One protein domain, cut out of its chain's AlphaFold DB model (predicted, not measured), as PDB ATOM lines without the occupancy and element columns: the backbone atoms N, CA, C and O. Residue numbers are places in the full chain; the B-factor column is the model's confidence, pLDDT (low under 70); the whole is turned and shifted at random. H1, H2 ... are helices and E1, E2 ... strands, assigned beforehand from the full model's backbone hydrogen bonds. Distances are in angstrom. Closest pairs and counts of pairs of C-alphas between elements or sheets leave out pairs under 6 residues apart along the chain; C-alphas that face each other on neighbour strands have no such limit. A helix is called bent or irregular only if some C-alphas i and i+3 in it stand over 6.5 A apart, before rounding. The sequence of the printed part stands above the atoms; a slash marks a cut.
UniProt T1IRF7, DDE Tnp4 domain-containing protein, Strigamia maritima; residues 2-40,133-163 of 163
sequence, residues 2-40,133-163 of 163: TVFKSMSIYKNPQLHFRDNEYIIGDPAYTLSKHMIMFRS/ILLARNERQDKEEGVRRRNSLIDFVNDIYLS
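AT A GLANCE: This is residues 2 to 40 and 133 to 163 of the 163 residues of the protein "DDE Tnp4 domain-containing protein" of Strigamia maritima (UniProt T1IRF7). One long helix, H3, passes over a very small sheet of two short strands, packing on E2 with its residues 143 to 153, while residues 155 to 163 stick out free as an arm at one end. Two short helices, H1 and H2, follow each other closely along the chain at the end of the body away from the free arm of H3, both apart from H3, and loops make much of the body. The printed part has 70 residues, with named elements in the order H1, H2, E1, E2, H3; the sheet has the order E1, E2 and is parallel, and the class is mostly helix. The whole is only just compact, close to loose, with a radius of gyration of the C-alphas of 12.9 A, and the C-alphas span 43 by 29 by 21 A.

IN THESE COORDINATES: H1 is residues 3 to 6, with C-alpha 3 at (105.336, 49.379, 193.812). H2 follows as residues 8 to 11. Strand E1 is residues 23 to 25, with C-alpha 23 at (117.001, 50.846, 183.379), and strand E2 is residues 35 to 37. H3 is residues 140 to 160, 30.7 A from first to last C-alpha, and ends with C-alpha 160 at (131.120, 43.014, 171.223). No helix is bent.

HOW THE PARTS SIT: H1 and H2 are close but not clearly touching; their closest C-alphas, those of Phe 4 and Tyr 10, are 6.6 A apart. Both helices are apart from E2 and from H3, and H1 is also apart from E1. E1 and E2 are parallel neighbours, with 43 degrees between their directions. The C-alphas of Ile 24 and Ile 36 face each other at 5.0 A. Across this pair, N 36 and O 23 at 2.8 A and N 25 and O 36 at 2.9 A are within hydrogen-bond range. Between E2 and H3 there are 5 pairs of C-alphas within 8 A, the closest being those of Ile 36 and Arg 150, 6.1 A apart. E1 and H3 are apart. In H3 every O i to N i+4 pair is within hydrogen-bond range; H1 and H2, with 4 residues each, are too short for such a pair.

THE WHOLE: The two C-alphas farthest apart are those of Ser 6 and Ser 163, at 42.7 A. Residues 155 to 163, of which 155 to 160 belong to H3, stand free; the body without them spans 28 by 25 by 20 A. The link from H1 to H2 is tight, that from E1 to E2 is short, and that from H2 to E1, 11 residues, is long. The link from E2 to H3 runs across the cut, where residues 41 to 132 are not printed and C-alphas 40 and 133 are 7.3 A apart. The mean pLDDT of the printed part is 79.1, and the model's confidence is under 70 at residue 2, residues 39 to 40, residues 133 to 142 and residues 161 to 163.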
ATOM      1  N   THR A   2     101.640  47.708 191.043       66.31
ATOM      2  CA  THR A   2     103.014  47.363 191.466       66.31
ATOM      3  C   THR A   2     103.675  48.558 192.156       66.31
ATOM      4  O   THR A   2     103.385  49.700 191.796       66.31
ATOM      5  N   VAL A   3     104.577  48.315 193.118       78.31
ATOM      6  CA  VAL A   3     105.336  49.379 193.812       78.31
ATOM      7  C   VAL A   3     106.080  50.267 192.809       78.31
ATOM      8  O   VAL A   3     106.135  51.477 192.966       78.31
ATOM      9  N   PHE A   4     106.560  49.709 191.699       81.75
ATOM     10  CA  PHE A   4     107.219  50.496 190.656       81.75
ATOM     11  C   PHE A   4     106.323  51.579 190.042       81.75
ATOM     12  O   PHE A   4     106.772  52.705 189.860       81.75
ATOM     13  N   LYS A   5     105.031  51.300 189.815       83.06
ATOM     14  CA  LYS A   5     104.092  52.305 189.283       83.06
ATOM     15  C   LYS A   5     103.858  53.474 190.249       83.06
ATOM     16  O   LYS A   5     103.408  54.535 189.821       83.06
ATOM     17  N   SER A   6     104.136  53.301 191.544       84.25
ATOM     18  CA  SER A   6     104.023  54.384 192.524       84.25
ATOM     19  C   SER A   6     105.304  55.216 192.670       84.25
ATOM     20  O   SER A   6     105.205  56.338 193.182       84.25
ATOM     21  N   MET A   7     106.455  54.723 192.189       86.88
ATOM     22  CA  MET A   7     107.759  55.391 192.268       86.88
ATOM     23  C   MET A   7     107.849  56.635 191.371       86.88
ATOM     24  O   MET A   7     107.239  56.709 190.303       86.88
ATOM     25  N   SER A   8     108.678  57.603 191.786       89.38
ATOM     26  CA  SER A   8     108.934  58.839 191.024       89.38
ATOM     27  C   SER A   8     109.521  58.558 189.636       89.38
ATOM     28  O   SER A   8     109.144  59.219 188.677       89.38
ATOM     29  N   ILE A   9     110.352  57.519 189.511       89.88
ATOM     30  CA  ILE A   9     110.957  57.078 188.245       89.88
ATOM     31  C   ILE A   9     109.886  56.721 187.199       89.88
ATOM     32  O   ILE A   9     110.035  57.045 186.025       89.88
ATOM     33  N   TYR A  10     108.783  56.094 187.622       87.50
ATOM     34  CA  TYR A  10     107.672  55.767 186.727       87.50
ATOM     35  C   TYR A  10     106.773  56.979 186.451       87.50
ATOM     36  O   TYR A  10     106.318  57.165 185.327       87.50
ATOM     37  N   LYS A  11     106.498  57.798 187.475       89.44
ATOM     38  CA  LYS A  11     105.569  58.938 187.376       89.44
ATOM     39  C   LYS A  11     106.151  60.147 186.641       89.44
ATOM     40  O   LYS A  11     105.416  60.833 185.944       89.44
ATOM     41  N   ASN A  12     107.443  60.412 186.817       90.56
ATOM     42  CA  ASN A  12     108.141  61.585 186.293       90.56
ATOM     43  C   ASN A  12     109.467  61.181 185.627       90.56
ATOM     44  O   ASN A  12     110.527  61.650 186.049       90.56
ATOM     45  N   PRO A  13     109.454  60.299 184.615       88.69
ATOM     46  CA  PRO A  13     110.682  59.762 184.037       88.69
ATOM     47  C   PRO A  13     111.624  60.843 183.483       88.69
ATOM     48  O   PRO A  13     112.834  60.680 183.559       88.69
ATOM     49  N   GLN A  14     111.096  61.974 183.011       89.69
ATOM     50  CA  GLN A  14     111.879  63.116 182.520       89.69
ATOM     51  C   GLN A  14     112.796  63.763 183.574       89.69
ATOM     52  O   GLN A  14     113.696  64.513 183.218       89.69
ATOM     53  N   LEU A  15     112.560  63.507 184.866       94.00
ATOM     54  CA  LEU A  15     113.428  63.980 185.948       94.00
ATOM     55  C   LEU A  15     114.588  63.018 186.242       94.00
ATOM     56  O   LEU A  15     115.521  63.400 186.939       94.00
ATOM     57  N   HIS A  16     114.508  61.777 185.753       92.50
ATOM     58  CA  HIS A  16     115.432  60.690 186.102       92.50
ATOM     59  C   HIS A  16     116.196  60.133 184.901       92.50
ATOM     60  O   HIS A  16     117.211  59.479 185.100       92.50
ATOM     61  N   PHE A  17     115.712  60.377 183.683       92.81
ATOM     62  CA  PHE A  17     116.323  59.898 182.449       92.81
ATOM     63  C   PHE A  17     116.551  61.049 181.483       92.81
ATOM     64  O   PHE A  17     115.634  61.817 181.182       92.81
ATOM     65  N   ARG A  18     117.769  61.117 180.957       90.81
ATOM     66  CA  ARG A  18     118.099  61.869 179.749       90.81
ATOM     67  C   ARG A  18     117.721  61.060 178.509       90.81
ATOM     68  O   ARG A  18     117.293  59.904 178.582       90.81
ATOM     69  N   ASP A  19     117.910  61.670 177.347       85.31
ATOM     70  CA  ASP A  19     117.748  60.972 176.078       85.31
ATOM     71  C   ASP A  19     118.649  59.728 176.027       85.31
ATOM     72  O   ASP A  19     119.806  59.755 176.437       85.31
ATOM     73  N   ASN A  20     118.088  58.622 175.533       85.19
ATOM     74  CA  ASN A  20     118.718  57.297 175.456       85.19
ATOM     75  C   ASN A  20     119.111  56.632 176.789       85.19
ATOM     76  O   ASN A  20     119.682  55.544 176.758       85.19
ATOM     77  N   GLU A  21     118.743  57.190 177.945       91.56
ATOM     78  CA  GLU A  21     118.899  56.502 179.230       91.56
ATOM     79  C   GLU A  21     117.699  55.586 179.521       91.56
ATOM     80  O   GLU A  21     116.552  55.854 179.135       91.56
ATOM     81  N   TYR A  22     117.976  54.459 180.174       91.81
ATOM     82  CA  TYR A  22     116.987  53.464 180.581       91.81
ATOM     83  C   TYR A  22     117.552  52.546 181.670       91.81
ATOM     84  O   TYR A  22     118.763  52.415 181.834       91.81
ATOM     85  N   ILE A  23     116.658  51.881 182.401       90.88
ATOM     86  CA  ILE A  23     117.001  50.846 183.379       90.88
ATOM     87  C   ILE A  23     116.911  49.479 182.709       90.88
ATOM     88  O   ILE A  23     115.969  49.213 181.958       90.88
ATOM     89  N   ILE A  24     117.864  48.601 183.025       88.69
ATOM     90  CA  ILE A  24     117.737  47.168 182.763       88.69
ATOM     91  C   ILE A  24     117.029  46.538 183.961       88.69
ATOM     92  O   ILE A  24     117.568  46.517 185.065       88.69
ATOM     93  N   GLY A  25     115.794  46.097 183.748       83.38
ATOM     94  CA  GLY A  25     114.916  45.623 184.810       83.38
ATOM     95  C   GLY A  25     114.713  44.119 184.844       83.38
ATOM     96  O   GLY A  25     114.961  43.399 183.874       83.38
ATOM     97  N   ASP A  26     114.175  43.685 185.979       78.25
ATOM     98  CA  ASP A  26     113.647  42.343 186.190       78.25
ATOM     99  C   ASP A  26     112.487  42.016 185.217       78.25
ATOM    100  O   ASP A  26     111.716  42.920 184.860       78.25
ATOM    101  N   PRO A  27     112.302  40.745 184.806       73.62
ATOM    102  CA  PRO A  27     111.202  40.342 183.931       73.62
ATOM    103  C   PRO A  27     109.814  40.598 184.506       73.62
ATOM    104  O   PRO A  27     108.856  40.606 183.737       73.62
ATOM    105  N   ALA A  28     109.685  40.794 185.823       74.50
ATOM    106  CA  ALA A  28     108.436  41.128 186.494       74.50
ATOM    107  C   ALA A  28     107.954  42.569 186.216       74.50
ATOM    108  O   ALA A  28     106.816  42.922 186.551       74.50
ATOM    109  N   TYR A  29     108.788  43.423 185.613       78.44
ATOM    110  CA  TYR A  29     108.386  44.765 185.190       78.44
ATOM    111  C   TYR A  29     107.744  44.763 183.799       78.44
ATOM    112  O   TYR A  29     107.655  43.753 183.118       78.44
ATOM    113  N   THR A  30     107.208  45.898 183.351       78.88
ATOM    114  CA  THR A  30     106.654  46.014 181.991       78.88
ATOM    115  C   THR A  30     107.653  46.722 181.086       78.88
ATOM    116  O   THR A  30     108.202  47.746 181.483       78.88
ATOM    117  N   LEU A  31     107.843  46.204 179.866       81.94
ATOM    118  CA  LEU A  31     108.708  46.829 178.863       81.94
ATOM    119  C   LEU A  31     108.176  48.223 178.513       81.94
ATOM    120  O   LEU A  31     107.013  48.353 178.126       81.94
ATOM    121  N   SER A  32     109.042  49.226 178.595       85.69
ATOM    122  CA  SER A  32     108.767  50.614 178.214       85.69
ATOM    123  C   SER A  32     110.017  51.261 177.624       85.69
ATOM    124  O   SER A  32     111.086  50.648 177.614       85.69
ATOM    125  N   LYS A  33     109.930  52.519 177.179       87.56
ATOM    126  CA  LYS A  33     111.113  53.256 176.713       87.56
ATOM    127  C   LYS A  33     112.224  53.369 177.771       87.56
ATOM    128  O   LYS A  33     113.396  53.372 177.412       87.56
ATOM    129  N   HIS A  34     111.874  53.439 179.060       90.00
ATOM    130  CA  HIS A  34     112.830  53.613 180.169       90.00
ATOM    131  C   HIS A  34     113.056  52.342 181.000       90.00
ATOM    132  O   HIS A  34     113.869  52.355 181.921       90.00
ATOM    133  N   MET A  35     112.339  51.255 180.703       87.25
ATOM    134  CA  MET A  35     112.480  49.960 181.366       87.25
ATOM    135  C   MET A  35     112.696  48.889 180.301       87.25
ATOM    136  O   MET A  35     111.744  48.409 179.680       87.25
ATOM    137  N   ILE A  36     113.959  48.531 180.083       88.31
ATOM    138  CA  ILE A  36     114.374  47.501 179.136       88.31
ATOM    139  C   ILE A  36     114.566  46.205 179.900       88.31
ATOM    140  O   ILE A  36     115.243  46.155 180.918       88.31
ATOM    141  N   MET A  37     113.945  45.139 179.420       78.75
ATOM    142  CA  MET A  37     113.917  43.874 180.146       78.75
ATOM    143  C   MET A  37     114.394  42.764 179.239       78.75
ATOM    144  O   MET A  37     114.103  42.755 178.031       78.75
ATOM    145  N   PHE A  38     115.078  41.797 179.836       74.88
ATOM    146  CA  PHE A  38     115.250  40.516 179.182       74.88
ATOM    147  C   PHE A  38     113.897  39.804 179.120       74.88
ATOM    148  O   PHE A  38     113.018  40.007 179.958       74.88
ATOM    149  N   ARG A  39     113.686  39.019 178.064       67.38
ATOM    150  CA  ARG A  39     112.447  38.258 177.907       67.38
ATOM    151  C   ARG A  39     112.793  36.792 177.765       67.38
ATOM    152  O   ARG A  39     113.297  36.386 176.714       67.38
ATOM    153  N   SER A  40     112.468  36.009 178.790       58.41
ATOM    154  CA  SER A  40     112.325  34.571 178.612       58.41
ATOM    155  C   SER A  40     111.132  34.328 177.686       58.41
ATOM    156  O   SER A  40     110.021  34.804 177.927       58.41
ATOM    157  N   ILE A 133     107.332  35.289 181.931       52.81
ATOM    158  CA  ILE A 133     106.390  36.159 182.642       52.81
ATOM    159  C   ILE A 133     105.521  36.899 181.609       52.81
ATOM    160  O   ILE A 133     105.984  37.741 180.829       52.81
ATOM    161  N   LEU A 134     104.231  36.558 181.569       44.56
ATOM    162  CA  LEU A 134     103.226  37.245 180.761       44.56
ATOM    163  C   LEU A 134     102.847  38.564 181.440       44.56
ATOM    164  O   LEU A 134     102.049  38.571 182.374       44.56
ATOM    165  N   LEU A 135     103.384  39.692 180.967       45.59
ATOM    166  CA  LEU A 135     103.007  41.006 181.500       45.59
ATOM    167  C   LEU A 135     102.224  41.868 180.516       45.59
ATOM    168  O   LEU A 135     102.415  41.841 179.297       45.59
ATOM    169  N   ALA A 136     101.282  42.590 181.121       45.81
ATOM    170  CA  ALA A 136     100.121  43.223 180.521       45.81
ATOM    171  C   ALA A 136     100.445  44.254 179.426       45.81
ATOM    172  O   ALA A 136     101.468  44.937 179.438       45.81
ATOM    173  N   ARG A 137      99.503  44.372 178.478       43.78
ATOM    174  CA  ARG A 137      99.464  45.385 177.413       43.78
ATOM    175  C   ARG A 137      99.464  46.799 178.012       43.78
ATOM    176  O   ARG A 137      98.493  47.164 178.661       43.78
ATOM    177  N   ASN A 138     100.479  47.597 177.689       50.06
ATOM    178  CA  ASN A 138     100.430  49.059 177.770       50.06
ATOM    179  C   ASN A 138     100.560  49.681 176.365       50.06
ATOM    180  O   ASN A 138     100.903  48.989 175.401       50.06
ATOM    181  N   GLU A 139     100.211  50.968 176.292       54.66
ATOM    182  CA  GLU A 139     100.073  51.856 175.126       54.66
ATOM    183  C   GLU A 139     101.129  51.628 174.027       54.66
ATOM    184  O   GLU A 139     102.327  51.531 174.293       54.66
ATOM    185  N   ARG A 140     100.662  51.508 172.773       57.97
ATOM    186  CA  ARG A 140     101.435  50.957 171.638       57.97
ATOM    187  C   ARG A 140     102.794  51.644 171.440       57.97
ATOM    188  O   ARG A 140     103.784  50.955 171.224       57.97
ATOM    189  N   GLN A 141     102.850  52.964 171.600       58.75
ATOM    190  CA  GLN A 141     104.021  53.772 171.256       58.75
ATOM    191  C   GLN A 141     105.196  53.633 172.243       58.75
ATOM    192  O   GLN A 141     106.341  53.498 171.820       58.75
ATOM    193  N   ASP A 142     104.936  53.607 173.555       69.44
ATOM    194  CA  ASP A 142     105.989  53.451 174.577       69.44
ATOM    195  C   ASP A 142     106.614  52.046 174.535       69.44
ATOM    196  O   ASP A 142     107.817  51.845 174.725       69.44
ATOM    197  N   LYS A 143     105.789  51.056 174.186       75.50
ATOM    198  CA  LYS A 143     106.234  49.683 173.968       75.50
ATOM    199  C   LYS A 143     107.088  49.546 172.710       75.50
ATOM    200  O   LYS A 143     108.065  48.803 172.732       75.50
ATOM    201  N   GLU A 144     106.724  50.219 171.622       83.31
ATOM    202  CA  GLU A 144     107.493  50.196 170.372       83.31
ATOM    203  C   GLU A 144     108.908  50.740 170.578       83.31
ATOM    204  O   GLU A 144     109.873  50.093 170.173       83.31
ATOM    205  N   GLU A 145     109.043  51.866 171.278       86.12
ATOM    206  CA  GLU A 145     110.350  52.448 171.585       86.12
ATOM    207  C   GLU A 145     111.182  51.541 172.505       86.12
ATOM    208  O   GLU A 145     112.351  51.274 172.227       86.12
ATOM    209  N   GLY A 146     110.568  50.959 173.541       86.62
ATOM    210  CA  GLY A 146     111.230  49.956 174.381       86.62
ATOM    211  C   GLY A 146     111.699  48.722 173.595       86.62
ATOM    212  O   GLY A 146     112.781  48.189 173.845       86.62
ATOM    213  N   VAL A 147     110.928  48.273 172.595       85.81
ATOM    214  CA  VAL A 147     111.341  47.177 171.700       85.81
ATOM    215  C   VAL A 147     112.534  47.585 170.838       85.81
ATOM    216  O   VAL A 147     113.466  46.790 170.714       85.81
ATOM    217  N   ARG A 148     112.535  48.797 170.269       88.94
ATOM    218  CA  ARG A 148     113.659  49.300 169.460       88.94
ATOM    219  C   ARG A 148     114.946  49.369 170.271       88.94
ATOM    220  O   ARG A 148     115.947  48.793 169.854       88.94
ATOM    221  N   ARG A 149     114.898  49.991 171.454       90.25
ATOM    222  CA  ARG A 149     116.049  50.098 172.366       90.25
ATOM    223  C   ARG A 149     116.596  48.725 172.745       90.25
ATOM    224  O   ARG A 149     117.799  48.500 172.665       90.25
ATOM    225  N   ARG A 150     115.716  47.771 173.069       88.56
ATOM    226  CA  ARG A 150     116.130  46.393 173.357       88.56
ATOM    227  C   ARG A 150     116.801  45.724 172.160       88.56
ATOM    228  O   ARG A 150     117.801  45.048 172.347       88.56
ATOM    229  N   ASN A 151     116.255  45.873 170.955       89.19
ATOM    230  CA  ASN A 151     116.850  45.274 169.761       89.19
ATOM    231  C   ASN A 151     118.231  45.877 169.468       89.19
ATOM    232  O   ASN A 151     119.168  45.123 169.247       89.19
ATOM    233  N   SER A 152     118.379  47.198 169.595       90.44
ATOM    234  CA  SER A 152     119.681  47.863 169.478       90.44
ATOM    235  C   SER A 152     120.692  47.342 170.502       90.44
ATOM    236  O   SER A 152     121.857  47.151 170.167       90.44
ATOM    237  N   LEU A 153     120.257  47.081 171.739       89.25
ATOM    238  CA  LEU A 153     121.112  46.509 172.778       89.25
ATOM    239  C   LEU A 153     121.463  45.040 172.497       89.25
ATOM    240  O   LEU A 153     122.587  44.620 172.752       89.25
ATOM    241  N   ILE A 154     120.522  44.259 171.951       89.25
ATOM    242  CA  ILE A 154     120.790  42.893 171.488       89.25
ATOM    243  C   ILE A 154     121.872  42.926 170.411       89.25
ATOM    244  O   ILE A 154     122.829  42.166 170.521       89.25
ATOM    245  N   ASP A 155     121.743  43.783 169.401       91.00
ATOM    246  CA  ASP A 155     122.726  43.874 168.319       91.00
ATOM    247  C   ASP A 155     124.103  44.286 168.873       91.00
ATOM    248  O   ASP A 155     125.070  43.555 168.681       91.00
ATOM    249  N   PHE A 156     124.163  45.314 169.728       89.69
ATOM    250  CA  PHE A 156     125.393  45.738 170.414       89.69
ATOM    251  C   PHE A 156     126.082  44.614 171.210       89.69
ATOM    252  O   PHE A 156     127.293  44.412 171.105       89.69
ATOM    253  N   VAL A 157     125.321  43.845 171.997       88.00
ATOM    254  CA  VAL A 157     125.864  42.697 172.747       88.00
ATOM    255  C   VAL A 157     126.320  41.583 171.804       88.00
ATOM    256  O   VAL A 157     127.247  40.840 172.117       88.00
ATOM    257  N   ASN A 158     125.690  41.419 170.644       86.88
ATOM    258  CA  ASN A 158     126.172  40.437 169.685       86.88
ATOM    259  C   ASN A 158     127.500  40.880 169.062       86.88
ATOM    260  O   ASN A 158     128.395  40.036 169.005       86.88
ATOM    261  N   ASP A 159     127.648  42.164 168.731       88.19
ATOM    262  CA  ASP A 159     128.838  42.746 168.098       88.19
ATOM    263  C   ASP A 159     130.087  42.703 168.992       88.19
ATOM    264  O   ASP A 159     131.149  42.290 168.532       88.19
ATOM    265  N   ILE A 160     129.972  43.039 170.286       81.94
ATOM    266  CA  ILE A 160     131.120  43.014 171.223       81.94
ATOM    267  C   ILE A 160     131.747  41.622 171.332       81.94
ATOM    268  O   ILE A 160     132.957  41.477 171.456       81.94
ATOM    269  N   TYR A 161     130.916  40.588 171.305       65.69
ATOM    270  CA  TYR A 161     131.330  39.211 171.557       65.69
ATOM    271  C   TYR A 161     131.437  38.400 170.245       65.69
ATOM    272  O   TYR A 161     131.201  37.189 170.259       65.69
ATOM    273  N   LEU A 162     131.642  39.072 169.103       54.91
ATOM    274  CA  LEU A 162     131.983  38.486 167.793       54.91
ATOM    275  C   LEU A 162     133.479  38.659 167.438       54.91
ATOM    276  O   LEU A 162     133.893  38.217 166.369       54.91
ATOM    277  N   SER A 163     134.265  39.286 168.323       45.66
ATOM    278  CA  SER A 163     135.740  39.342 168.286       45.66
ATOM    279  C   SER A 163     136.337  38.315 169.243       45.66
ATOM    280  O   SER A 163     137.442  37.819 168.942       45.66
TER     281      SER A 163